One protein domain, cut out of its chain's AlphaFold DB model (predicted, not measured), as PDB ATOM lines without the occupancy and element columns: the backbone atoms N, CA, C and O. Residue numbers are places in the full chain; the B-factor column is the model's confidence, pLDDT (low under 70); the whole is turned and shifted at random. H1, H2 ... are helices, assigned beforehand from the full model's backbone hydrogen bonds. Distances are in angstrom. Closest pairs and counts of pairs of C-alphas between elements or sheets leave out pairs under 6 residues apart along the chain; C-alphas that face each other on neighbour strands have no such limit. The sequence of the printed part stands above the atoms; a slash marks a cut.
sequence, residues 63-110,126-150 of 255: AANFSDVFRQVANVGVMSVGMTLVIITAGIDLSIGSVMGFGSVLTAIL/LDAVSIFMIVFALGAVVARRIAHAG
ATOM      1  N   ALA A  63     -15.211 -51.842 -30.606       85.38
ATOM      2  CA  ALA A  63     -16.294 -52.368 -29.778       85.38
ATOM      3  C   ALA A  63     -17.470 -51.383 -29.645       85.38
ATOM      4  O   ALA A  63     -18.618 -51.815 -29.536       85.38
ATOM      5  N   ALA A  64     -17.198 -50.074 -29.700       87.19
ATOM      6  CA  ALA A  64     -18.231 -49.044 -29.699       87.19
ATOM      7  C   ALA A  64     -19.102 -49.122 -30.964       87.19
ATOM      8  O   ALA A  64     -20.316 -49.251 -30.857       87.19
ATOM      9  N   ASN A  65     -18.480 -49.180 -32.147       87.75
ATOM     10  CA  ASN A  65     -19.192 -49.282 -33.423       87.75
ATOM     11  C   ASN A  65     -20.026 -50.571 -33.511       87.75
ATOM     12  O   ASN A  65     -21.196 -50.535 -33.882       87.75
ATOM     13  N   PHE A  66     -19.463 -51.713 -33.102       90.25
ATOM     14  CA  PHE A  66     -20.235 -52.956 -33.032       90.25
ATOM     15  C   PHE A  66     -21.406 -52.856 -32.051       90.25
ATOM     16  O   PHE A  66     -22.506 -53.292 -32.381       90.25
ATOM     17  N   SER A  67     -21.203 -52.259 -30.876       92.50
ATOM     18  CA  SER A  67     -22.277 -52.050 -29.896       92.50
ATOM     19  C   SER A  67     -23.390 -51.159 -30.445       92.50
ATOM     20  O   SER A  67     -24.565 -51.448 -30.217       92.50
ATOM     21  N   ASP A  68     -23.044 -50.127 -31.210       92.25
ATOM     22  CA  ASP A  68     -24.009 -49.236 -31.854       92.25
ATOM     23  C   ASP A  68     -24.804 -49.958 -32.948       92.25
ATOM     24  O   ASP A  68     -26.033 -49.869 -32.978       92.25
ATOM     25  N   VAL A  69     -24.137 -50.767 -33.778       90.81
ATOM     26  CA  VAL A  69     -24.798 -51.612 -34.784       90.81
ATOM     27  C   VAL A  69     -25.731 -52.626 -34.120       90.81
ATOM     28  O   VAL A  69     -26.886 -52.755 -34.525       90.81
ATOM     29  N   PHE A  70     -25.283 -53.320 -33.070       92.00
ATOM     30  CA  PHE A  70     -26.128 -54.270 -32.344       92.00
ATOM     31  C   PHE A  70     -27.328 -53.587 -31.695       92.00
ATOM     32  O   PHE A  70     -28.431 -54.120 -31.767       92.00
ATOM     33  N   ARG A  71     -27.152 -52.395 -31.115       93.25
ATOM     34  CA  ARG A  71     -28.260 -51.590 -30.581       93.25
ATOM     35  C   ARG A  71     -29.246 -51.189 -31.673       93.25
ATOM     36  O   ARG A  71     -30.452 -51.297 -31.462       93.25
ATOM     37  N   GLN A  72     -28.764 -50.775 -32.842       91.75
ATOM     38  CA  GLN A  72     -29.618 -50.408 -33.971       91.75
ATOM     39  C   GLN A  72     -30.427 -51.609 -34.479       91.75
ATOM     40  O   GLN A  72     -31.646 -51.515 -34.632       91.75
ATOM     41  N   VAL A  73     -29.772 -52.753 -34.685       93.00
ATOM     42  CA  VAL A  73     -30.426 -53.992 -35.127       93.00
ATOM     43  C   VAL A  73     -31.394 -54.509 -34.065       93.00
ATOM     44  O   VAL A  73     -32.503 -54.911 -34.407       93.00
ATOM     45  N   ALA A  74     -31.032 -54.450 -32.782       93.31
ATOM     46  CA  ALA A  74     -31.906 -54.845 -31.681       93.31
ATOM     47  C   ALA A  74     -33.163 -53.968 -31.609       93.31
ATOM     48  O   ALA A  74     -34.266 -54.502 -31.510       93.31
ATOM     49  N   ASN A  75     -33.028 -52.644 -31.732       91.44
ATOM     50  CA  ASN A  75     -34.167 -51.724 -31.739       91.44
ATOM     51  C   ASN A  75     -35.141 -52.039 -32.882       91.44
ATOM     52  O   ASN A  75     -36.348 -52.146 -32.663       91.44
ATOM     53  N   VAL A  76     -34.625 -52.241 -34.097       89.00
ATOM     54  CA  VAL A  76     -35.449 -52.609 -35.261       89.00
ATOM     55  C   VAL A  76     -36.057 -54.005 -35.089       89.00
ATOM     56  O   VAL A  76     -37.229 -54.211 -35.404       89.00
ATOM     57  N   GLY A  77     -35.299 -54.956 -34.541       88.00
ATOM     58  CA  GLY A  77     -35.744 -56.325 -34.287       88.00
ATOM     59  C   GLY A  77     -36.909 -56.386 -33.301       88.00
ATOM     60  O   GLY A  77     -37.950 -56.957 -33.626       88.00
ATOM     61  N   VAL A  78     -36.793 -55.729 -32.145       88.00
ATOM     62  CA  VAL A  78     -37.872 -55.645 -31.144       88.00
ATOM     63  C   VAL A  78     -39.118 -54.980 -31.735       88.00
ATOM     64  O   VAL A  78     -40.228 -55.487 -31.559       88.00
ATOM     65  N   MET A  79     -38.945 -53.908 -32.513       83.56
ATOM     66  CA  MET A  79     -40.052 -53.264 -33.224       83.56
ATOM     67  C   MET A  79     -40.733 -54.211 -34.225       83.56
ATOM     68  O   MET A  79     -41.961 -54.260 -34.275       83.56
ATOM     69  N   SER A  80     -39.974 -55.005 -34.990       83.38
ATOM     70  CA  SER A  80     -40.528 -55.965 -35.962       83.38
ATOM     71  C   SER A  80     -41.333 -57.096 -35.314       83.38
ATOM     72  O   SER A  80     -42.388 -57.492 -35.820       83.38
ATOM     73  N   VAL A  81     -40.902 -57.567 -34.143       86.38
ATOM     74  CA  VAL A  81     -41.661 -58.544 -33.354       86.38
ATOM     75  C   VAL A  81     -42.969 -57.919 -32.866       86.38
ATOM     76  O   VAL A  81     -44.022 -58.544 -32.990       86.38
ATOM     77  N   GLY A  82     -42.933 -56.659 -32.416       80.69
ATOM     78  CA  GLY A  82     -44.128 -55.885 -32.068       80.69
ATOM     79  C   GLY A  82     -45.131 -55.775 -33.223       80.69
ATOM     80  O   GLY A  82     -46.317 -56.029 -33.021       80.69
ATOM     81  N   MET A  83     -44.665 -55.500 -34.449       81.75
ATOM     82  CA  MET A  83     -45.519 -55.478 -35.653       81.75
ATOM     83  C   MET A  83     -46.226 -56.812 -35.878       81.75
ATOM     84  O   MET A  83     -47.423 -56.855 -36.152       81.75
ATOM     85  N   THR A  84     -45.484 -57.908 -35.730       81.75
ATOM     86  CA  THR A  84     -46.007 -59.251 -35.987       81.75
ATOM     87  C   THR A  84     -47.020 -59.652 -34.914       81.75
ATOM     88  O   THR A  84     -48.069 -60.210 -35.235       81.75
ATOM     89  N   LEU A  85     -46.762 -59.297 -33.648       75.44
ATOM     90  CA  LEU A  85     -47.658 -59.568 -32.523       75.44
ATOM     91  C   LEU A  85     -48.977 -58.783 -32.622       75.44
ATOM     92  O   LEU A  85     -50.033 -59.319 -32.289       75.44
ATOM     93  N   VAL A  86     -48.950 -57.548 -33.126       73.06
ATOM     94  CA  VAL A  86     -50.160 -56.733 -33.347       73.06
ATOM     95  C   VAL A  86     -51.045 -57.322 -34.450       73.06
ATOM     96  O   VAL A  86     -52.260 -57.414 -34.265       73.06
ATOM     97  N   ILE A  87     -50.450 -57.792 -35.554       77.25
ATOM     98  CA  ILE A  87     -51.189 -58.415 -36.666       77.25
ATOM     99  C   ILE A  87     -51.936 -59.667 -36.188       77.25
ATOM    100  O   ILE A  87     -53.125 -59.822 -36.466       77.25
ATOM    101  N   ILE A  88     -51.268 -60.535 -35.422       77.56
ATOM    102  CA  ILE A  88     -51.862 -61.799 -34.962       77.56
ATOM    103  C   ILE A  88     -52.874 -61.629 -33.815       77.56
ATOM    104  O   ILE A  88     -53.754 -62.473 -33.670       77.56
ATOM    105  N   THR A  89     -52.780 -60.569 -32.999       67.81
ATOM    106  CA  THR A  89     -53.657 -60.377 -31.822       67.81
ATOM    107  C   THR A  89     -54.870 -59.490 -32.082       67.81
ATOM    108  O   THR A  89     -55.949 -59.774 -31.562       67.81
ATOM    109  N   ALA A  90     -54.724 -58.414 -32.860       62.84
ATOM    110  CA  ALA A  90     -55.781 -57.416 -33.019       62.84
ATOM    111  C   ALA A  90     -56.611 -57.603 -34.299       62.84
ATOM    112  O   ALA A  90     -57.724 -57.079 -34.373       62.84
ATOM    113  N   GLY A  91     -56.090 -58.310 -35.314       66.81
ATOM    114  CA  GLY A  91     -56.730 -58.420 -36.635       66.81
ATOM    115  C   GLY A  91     -56.903 -57.070 -37.345       66.81
ATOM    116  O   GLY A  91     -57.669 -56.963 -38.299       66.81
ATOM    117  N   ILE A  92     -56.232 -56.026 -36.847       66.06
ATOM    118  CA  ILE A  92     -56.176 -54.698 -37.447       66.06
ATOM    119  C   ILE A  92     -54.823 -54.622 -38.142       66.06
ATOM    120  O   ILE A  92     -53.781 -54.688 -37.493       66.06
ATOM    121  N   ASP A  93     -54.870 -54.516 -39.463       71.44
ATOM    122  CA  ASP A  93     -53.733 -54.352 -40.368       71.44
ATOM    123  C   ASP A  93     -53.092 -52.962 -40.203       71.44
ATOM    124  O   ASP A  93     -53.163 -52.090 -41.070       71.44
ATOM    125  N   LEU A  94     -52.550 -52.690 -39.014       64.56
ATOM    126  CA  LEU A  94     -51.906 -51.423 -38.704       64.56
ATOM    127  C   LEU A  94     -50.391 -51.573 -38.868       64.56
ATOM    128  O   LEU A  94     -49.675 -51.963 -37.948       64.56
ATOM    129  N   SER A  95     -49.899 -51.252 -40.061       70.00
ATOM    130  CA  SER A  95     -48.468 -51.193 -40.357       70.00
ATOM    131  C   SER A  95     -47.767 -50.115 -39.517       70.00
ATOM    132  O   SER A  95     -48.126 -48.935 -39.578       70.00
ATOM    133  N   ILE A  96     -46.700 -50.487 -38.796       66.56
ATOM    134  CA  ILE A  96     -45.806 -49.530 -38.113       66.56
ATOM    135  C   ILE A  96     -45.197 -48.529 -39.101       66.56
ATOM    136  O   ILE A  96     -44.865 -47.422 -38.697       66.56
ATOM    137  N   GLY A  97     -45.121 -48.856 -40.397       65.94
ATOM    138  CA  GLY A  97     -44.674 -47.919 -41.429       65.94
ATOM    139  C   GLY A  97     -45.573 -46.686 -41.552       65.94
ATOM    140  O   GLY A  97     -45.064 -45.584 -41.736       65.94
ATOM    141  N   SER A  98     -46.891 -46.837 -41.374       69.38
ATOM    142  CA  SER A  98     -47.833 -45.709 -41.415       69.38
ATOM    143  C   SER A  98     -47.766 -44.865 -40.136       69.38
ATOM    144  O   SER A  98     -47.779 -43.640 -40.196       69.38
ATOM    145  N   VAL A  99     -47.592 -45.507 -38.975       74.69
ATOM    146  CA  VAL A  99     -47.441 -44.817 -37.679       74.69
ATOM    147  C   VAL A  99     -46.098 -44.086 -37.582       74.69
ATOM    148  O   VAL A  99     -46.062 -42.929 -37.178       74.69
ATOM    149  N   MET A 100     -45.001 -44.720 -38.004       72.19
ATOM    150  CA  MET A 100     -43.671 -44.102 -38.080       72.19
ATOM    151  C   MET A 100     -43.641 -42.983 -39.121       72.19
ATOM    152  O   MET A 100     -43.063 -41.933 -38.864       72.19
ATOM    153  N   GLY A 101     -44.295 -43.176 -40.272       72.06
ATOM    154  CA  GLY A 101     -44.441 -42.148 -41.301       72.06
ATOM    155  C   GLY A 101     -45.195 -40.927 -40.777       72.06
ATOM    156  O   GLY A 101     -44.680 -39.815 -40.852       72.06
ATOM    157  N   PHE A 102     -46.360 -41.132 -40.160       75.50
ATOM    158  CA  PHE A 102     -47.136 -40.054 -39.544       75.50
ATOM    159  C   PHE A 102     -46.371 -39.354 -38.412       75.50
ATOM    160  O   PHE A 102     -46.311 -38.127 -38.389       75.50
ATOM    161  N   GLY A 103     -45.719 -40.117 -37.529       75.50
ATOM    162  CA  GLY A 103     -44.872 -39.578 -36.464       75.50
ATOM    163  C   GLY A 103     -43.714 -38.744 -37.010       75.50
ATOM    164  O   GLY A 103     -43.503 -37.631 -36.554       75.50
ATOM    165  N   SER A 104     -43.026 -39.221 -38.053       72.75
ATOM    166  CA  SER A 104     -41.915 -38.489 -38.676       72.75
ATOM    167  C   SER A 104     -42.351 -37.169 -39.308       72.75
ATOM    168  O   SER A 104     -41.631 -36.181 -39.209       72.75
ATOM    169  N   VAL A 105     -43.543 -37.123 -39.913       77.62
ATOM    170  CA  VAL A 105     -44.111 -35.894 -40.478       77.62
ATOM    171  C   VAL A 105     -44.462 -34.912 -39.360       77.62
ATOM    172  O   VAL A 105     -44.149 -33.732 -39.478       77.62
ATOM    173  N   LEU A 106     -45.034 -35.391 -38.251       71.25
ATOM    174  CA  LEU A 106     -45.294 -34.566 -37.069       71.25
ATOM    175  C   LEU A 106     -43.986 -33.991 -36.503       71.25
ATOM    176  O   LEU A 106     -43.825 -32.776 -36.419       71.25
ATOM    177  N   THR A 107     -43.005 -34.847 -36.219       69.50
ATOM    178  CA  THR A 107     -41.703 -34.442 -35.677       69.50
ATOM    179  C   THR A 107     -40.906 -33.563 -36.645       69.50
ATOM    180  O   THR A 107     -40.092 -32.769 -36.193       69.50
ATOM    181  N   ALA A 108     -41.126 -33.646 -37.961       68.19
ATOM    182  CA  ALA A 108     -40.495 -32.765 -38.946       68.19
ATOM    183  C   ALA A 108     -41.187 -31.395 -39.070       68.19
ATOM    184  O   ALA A 108     -40.528 -30.405 -39.378       68.19
ATOM    185  N   ILE A 109     -42.500 -31.323 -38.839       66.94
ATOM    186  CA  ILE A 109     -43.271 -30.072 -38.920       66.94
ATOM    187  C   ILE A 109     -43.055 -29.196 -37.674       66.94
ATOM    188  O   ILE A 109     -43.092 -27.970 -37.777       66.94
ATOM    189  N   LEU A 110     -42.816 -29.793 -36.502       64.25
ATOM    190  CA  LEU A 110     -42.752 -29.062 -35.228       64.25
ATOM    191  C   LEU A 110     -41.482 -28.206 -34.977       64.25
ATOM    192  O   LEU A 110     -41.623 -27.147 -34.363       64.25
ATOM    193  N   LEU A 126     -45.387 -30.716 -26.262       76.69
ATOM    194  CA  LEU A 126     -46.612 -31.051 -26.990       76.69
ATOM    195  C   LEU A 126     -46.446 -32.308 -27.849       76.69
ATOM    196  O   LEU A 126     -47.377 -33.111 -27.914       76.69
ATOM    197  N   ASP A 127     -45.277 -32.515 -28.455       74.19
ATOM    198  CA  ASP A 127     -44.954 -33.752 -29.171       74.19
ATOM    199  C   ASP A 127     -44.964 -34.955 -28.218       74.19
ATOM    200  O   ASP A 127     -45.669 -35.935 -28.456       74.19
ATOM    201  N   ALA A 128     -44.308 -34.840 -27.058       77.25
ATOM    202  CA  ALA A 128     -44.305 -35.888 -26.038       77.25
ATOM    203  C   ALA A 128     -45.720 -36.233 -25.532       77.25
ATOM    204  O   ALA A 128     -46.062 -37.410 -25.394       77.25
ATOM    205  N   VAL A 129     -46.571 -35.226 -25.299       80.81
ATOM    206  CA  VAL A 129     -47.977 -35.431 -24.906       80.81
ATOM    207  C   VAL A 129     -48.780 -36.071 -26.039       80.81
ATOM    208  O   VAL A 129     -49.561 -36.988 -25.790       80.81
ATOM    209  N   SER A 130     -48.574 -35.642 -27.283       78.38
ATOM    210  CA  SER A 130     -49.251 -36.209 -28.455       78.38
ATOM    211  C   SER A 130     -48.883 -37.681 -28.645       78.38
ATOM    212  O   SER A 130     -49.770 -38.518 -28.812       78.38
ATOM    213  N   ILE A 131     -47.598 -38.026 -28.521       77.12
ATOM    214  CA  ILE A 131     -47.104 -39.407 -28.572       77.12
ATOM    215  C   ILE A 131     -47.716 -40.236 -27.438       77.12
ATOM    216  O   ILE A 131     -48.246 -41.318 -27.692       77.12
ATOM    217  N   PHE A 132     -47.715 -39.725 -26.203       79.62
ATOM    218  CA  PHE A 132     -48.326 -40.406 -25.059       79.62
ATOM    219  C   PHE A 132     -49.822 -40.680 -25.281       79.62
ATOM    220  O   PHE A 132     -50.288 -41.797 -25.054       79.62
ATOM    221  N   MET A 133     -50.568 -39.697 -25.790       77.69
ATOM    222  CA  MET A 133     -51.999 -39.831 -26.072       77.69
ATOM    223  C   MET A 133     -52.285 -40.821 -27.203       77.69
ATOM    224  O   MET A 133     -53.229 -41.602 -27.098       77.69
ATOM    225  N   ILE A 134     -51.461 -40.844 -28.254       79.31
ATOM    226  CA  ILE A 134     -51.580 -41.812 -29.355       79.31
ATOM    227  C   ILE A 134     -51.318 -43.233 -28.849       79.31
ATOM    228  O   ILE A 134     -52.103 -44.137 -29.133       79.31
ATOM    229  N   VAL A 135     -50.260 -43.433 -28.059       76.56
ATOM    230  CA  VAL A 135     -49.926 -44.740 -27.472       76.56
ATOM    231  C   VAL A 135     -51.027 -45.204 -26.515       76.56
ATOM    232  O   VAL A 135     -51.464 -46.352 -26.599       76.56
ATOM    233  N   PHE A 136     -51.539 -44.318 -25.657       79.25
ATOM    234  CA  PHE A 136     -52.631 -44.626 -24.733       79.25
ATOM    235  C   PHE A 136     -53.938 -44.954 -25.469       79.25
ATOM    236  O   PHE A 136     -54.606 -45.939 -25.149       79.25
ATOM    237  N   ALA A 137     -54.292 -44.178 -26.497       74.44
ATOM    238  CA  ALA A 137     -55.482 -44.416 -27.305       74.44
ATOM    239  C   ALA A 137     -55.390 -45.738 -28.077       74.44
ATOM    240  O   ALA A 137     -56.351 -46.513 -28.072       74.44
ATOM    241  N   LEU A 138     -54.238 -46.031 -28.688       74.75
ATOM    242  CA  LEU A 138     -54.001 -47.286 -29.398       74.75
ATOM    243  C   LEU A 138     -54.037 -48.479 -28.435       74.75
ATOM    244  O   LEU A 138     -54.737 -49.454 -28.706       74.75
ATOM    245  N   GLY A 139     -53.378 -48.373 -27.277       75.12
ATOM    246  CA  GLY A 139     -53.427 -49.383 -26.217       75.12
ATOM    247  C   GLY A 139     -54.853 -49.648 -25.728       75.12
ATOM    248  O   GLY A 139     -55.263 -50.801 -25.603       75.12
ATOM    249  N   ALA A 140     -55.659 -48.600 -25.550       74.06
ATOM    250  CA  ALA A 140     -57.056 -48.722 -25.149       74.06
ATOM    251  C   ALA A 140     -57.946 -49.335 -26.248       74.06
ATOM    252  O   ALA A 140     -58.867 -50.092 -25.943       74.06
ATOM    253  N   VAL A 141     -57.690 -49.045 -27.528       76.12
ATOM    254  CA  VAL A 141     -58.386 -49.691 -28.658       76.12
ATOM    255  C   VAL A 141     -58.031 -51.175 -28.734       76.12
ATOM    256  O   VAL A 141     -58.939 -51.996 -28.852       76.12
ATOM    257  N   VAL A 142     -56.753 -51.537 -28.599       72.50
ATOM    258  CA  VAL A 142     -56.309 -52.940 -28.560       72.50
ATOM    259  C   VAL A 142     -56.941 -53.675 -27.375       72.50
ATOM    260  O   VAL A 142     -57.542 -54.730 -27.568       72.50
ATOM    261  N   ALA A 143     -56.922 -53.085 -26.176       70.44
ATOM    262  CA  ALA A 143     -57.550 -53.661 -24.986       70.44
ATOM    263  C   ALA A 143     -59.060 -53.890 -25.171       70.44
ATOM    264  O   ALA A 143     -59.567 -54.971 -24.870       70.44
ATOM    265  N   ARG A 144     -59.783 -52.916 -25.745       75.69
ATOM    266  CA  ARG A 144     -61.216 -53.054 -26.061       75.69
ATOM    267  C   ARG A 144     -61.482 -54.148 -27.093       75.69
ATOM    268  O   ARG A 144     -62.452 -54.888 -26.967       75.69
ATOM    269  N   ARG A 145     -60.630 -54.287 -28.110       68.31
ATOM    270  CA  ARG A 145     -60.769 -55.329 -29.140       68.31
ATOM    271  C   ARG A 145     -60.518 -56.727 -28.580       68.31
ATOM    272  O   ARG A 145     -61.271 -57.635 -28.918       68.31
ATOM    273  N   ILE A 146     -59.545 -56.881 -27.683       66.25
ATOM    274  CA  ILE A 146     -59.298 -58.137 -26.962       66.25
ATOM    275  C   ILE A 146     -60.484 -58.473 -26.045       66.25
ATOM    276  O   ILE A 146     -60.944 -59.613 -26.049       66.25
ATOM    277  N   ALA A 147     -61.047 -57.488 -25.336       68.88
ATOM    278  CA  ALA A 147     -62.236 -57.683 -24.502       68.88
ATOM    279  C   ALA A 147     -63.462 -58.133 -25.324       68.88
ATOM    280  O   ALA A 147     -64.122 -59.108 -24.974       68.88
ATOM    281  N   HIS A 148     -63.720 -57.501 -26.475       61.25
ATOM    282  CA  HIS A 148     -64.804 -57.911 -27.379       61.25
ATOM    283  C   HIS A 148     -64.560 -59.267 -28.065       61.25
ATOM    284  O   HIS A 148     -65.517 -59.962 -28.407       61.25
ATOM    285  N   ALA A 149     -63.300 -59.659 -28.273       60.34
ATOM    286  CA  ALA A 149     -62.948 -60.991 -28.764       60.34
ATOM    287  C   ALA A 149     -63.120 -62.073 -27.679       60.34
ATOM    288  O   ALA A 149     -63.490 -63.205 -28.000       60.34
ATOM    289  N   GLY A 150     -62.911 -61.721 -26.406       54.94
ATOM    290  CA  GLY A 150     -63.178 -62.574 -25.246       54.94
ATOM    291  C   GLY A 150     -64.664 -62.898 -25.072       54.94
ATOM    292  O   GLY A 150     -65.010 -64.058 -24.858       54.94
TER     293      GLY A 150
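What this domain is: This is residues 63 to 110 and 126 to 150 of the 255 residues of an uncharacterized protein of Paraburkholderia solisilvae (UniProt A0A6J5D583). Long helix H1 and H3 meet near their last residues as a V, and shorter H2 turns back from H1 between its arms, offset to one side, towards the first residues of H3. Contacts are few, and residues 63 to 78 of H1 stick out as a free arm. The printed part has 73 residues, 67 of them in three named helices in the order H1, H2, H3, with no named strand; the class is all helix. It is loose, with a radius of gyration of the C-alphas of 15.3 A, spanning 49 by 31 by 17 A.

Where its parts are: H1, residues 63 to 90, runs 39.9 A from C-alpha 63 at (-16.294, -52.368, -29.778). H3, residues 126 to 150, runs 35.7 A to C-alpha 150 at (-63.178, -62.574, -25.246). H2 is residues 96 to 109, 19.6 A.

How they stand to each other: H1 touches H3 with residues 89 to 90 alone, at a steep tilt of 42 degrees, the same way; the closest C-alphas, of Ala 90 and Val 142, are 6.3 A apart. H2 is close but not clearly touching to H1, closest at the C-alphas of Met 83 and Ile 96, 6.4 A, and to H3, at those of Thr 107 and Asp 127, 7.3 A. In H1, H2 and H3 every O i to N i+4 pair is within hydrogen-bond range.

The domain as a whole: Residues 111 to 125 are not printed; C-alphas 110 and 126 are 9.3 A apart. Mean pLDDT of the printed part is 76.8, with 18 residues under 70.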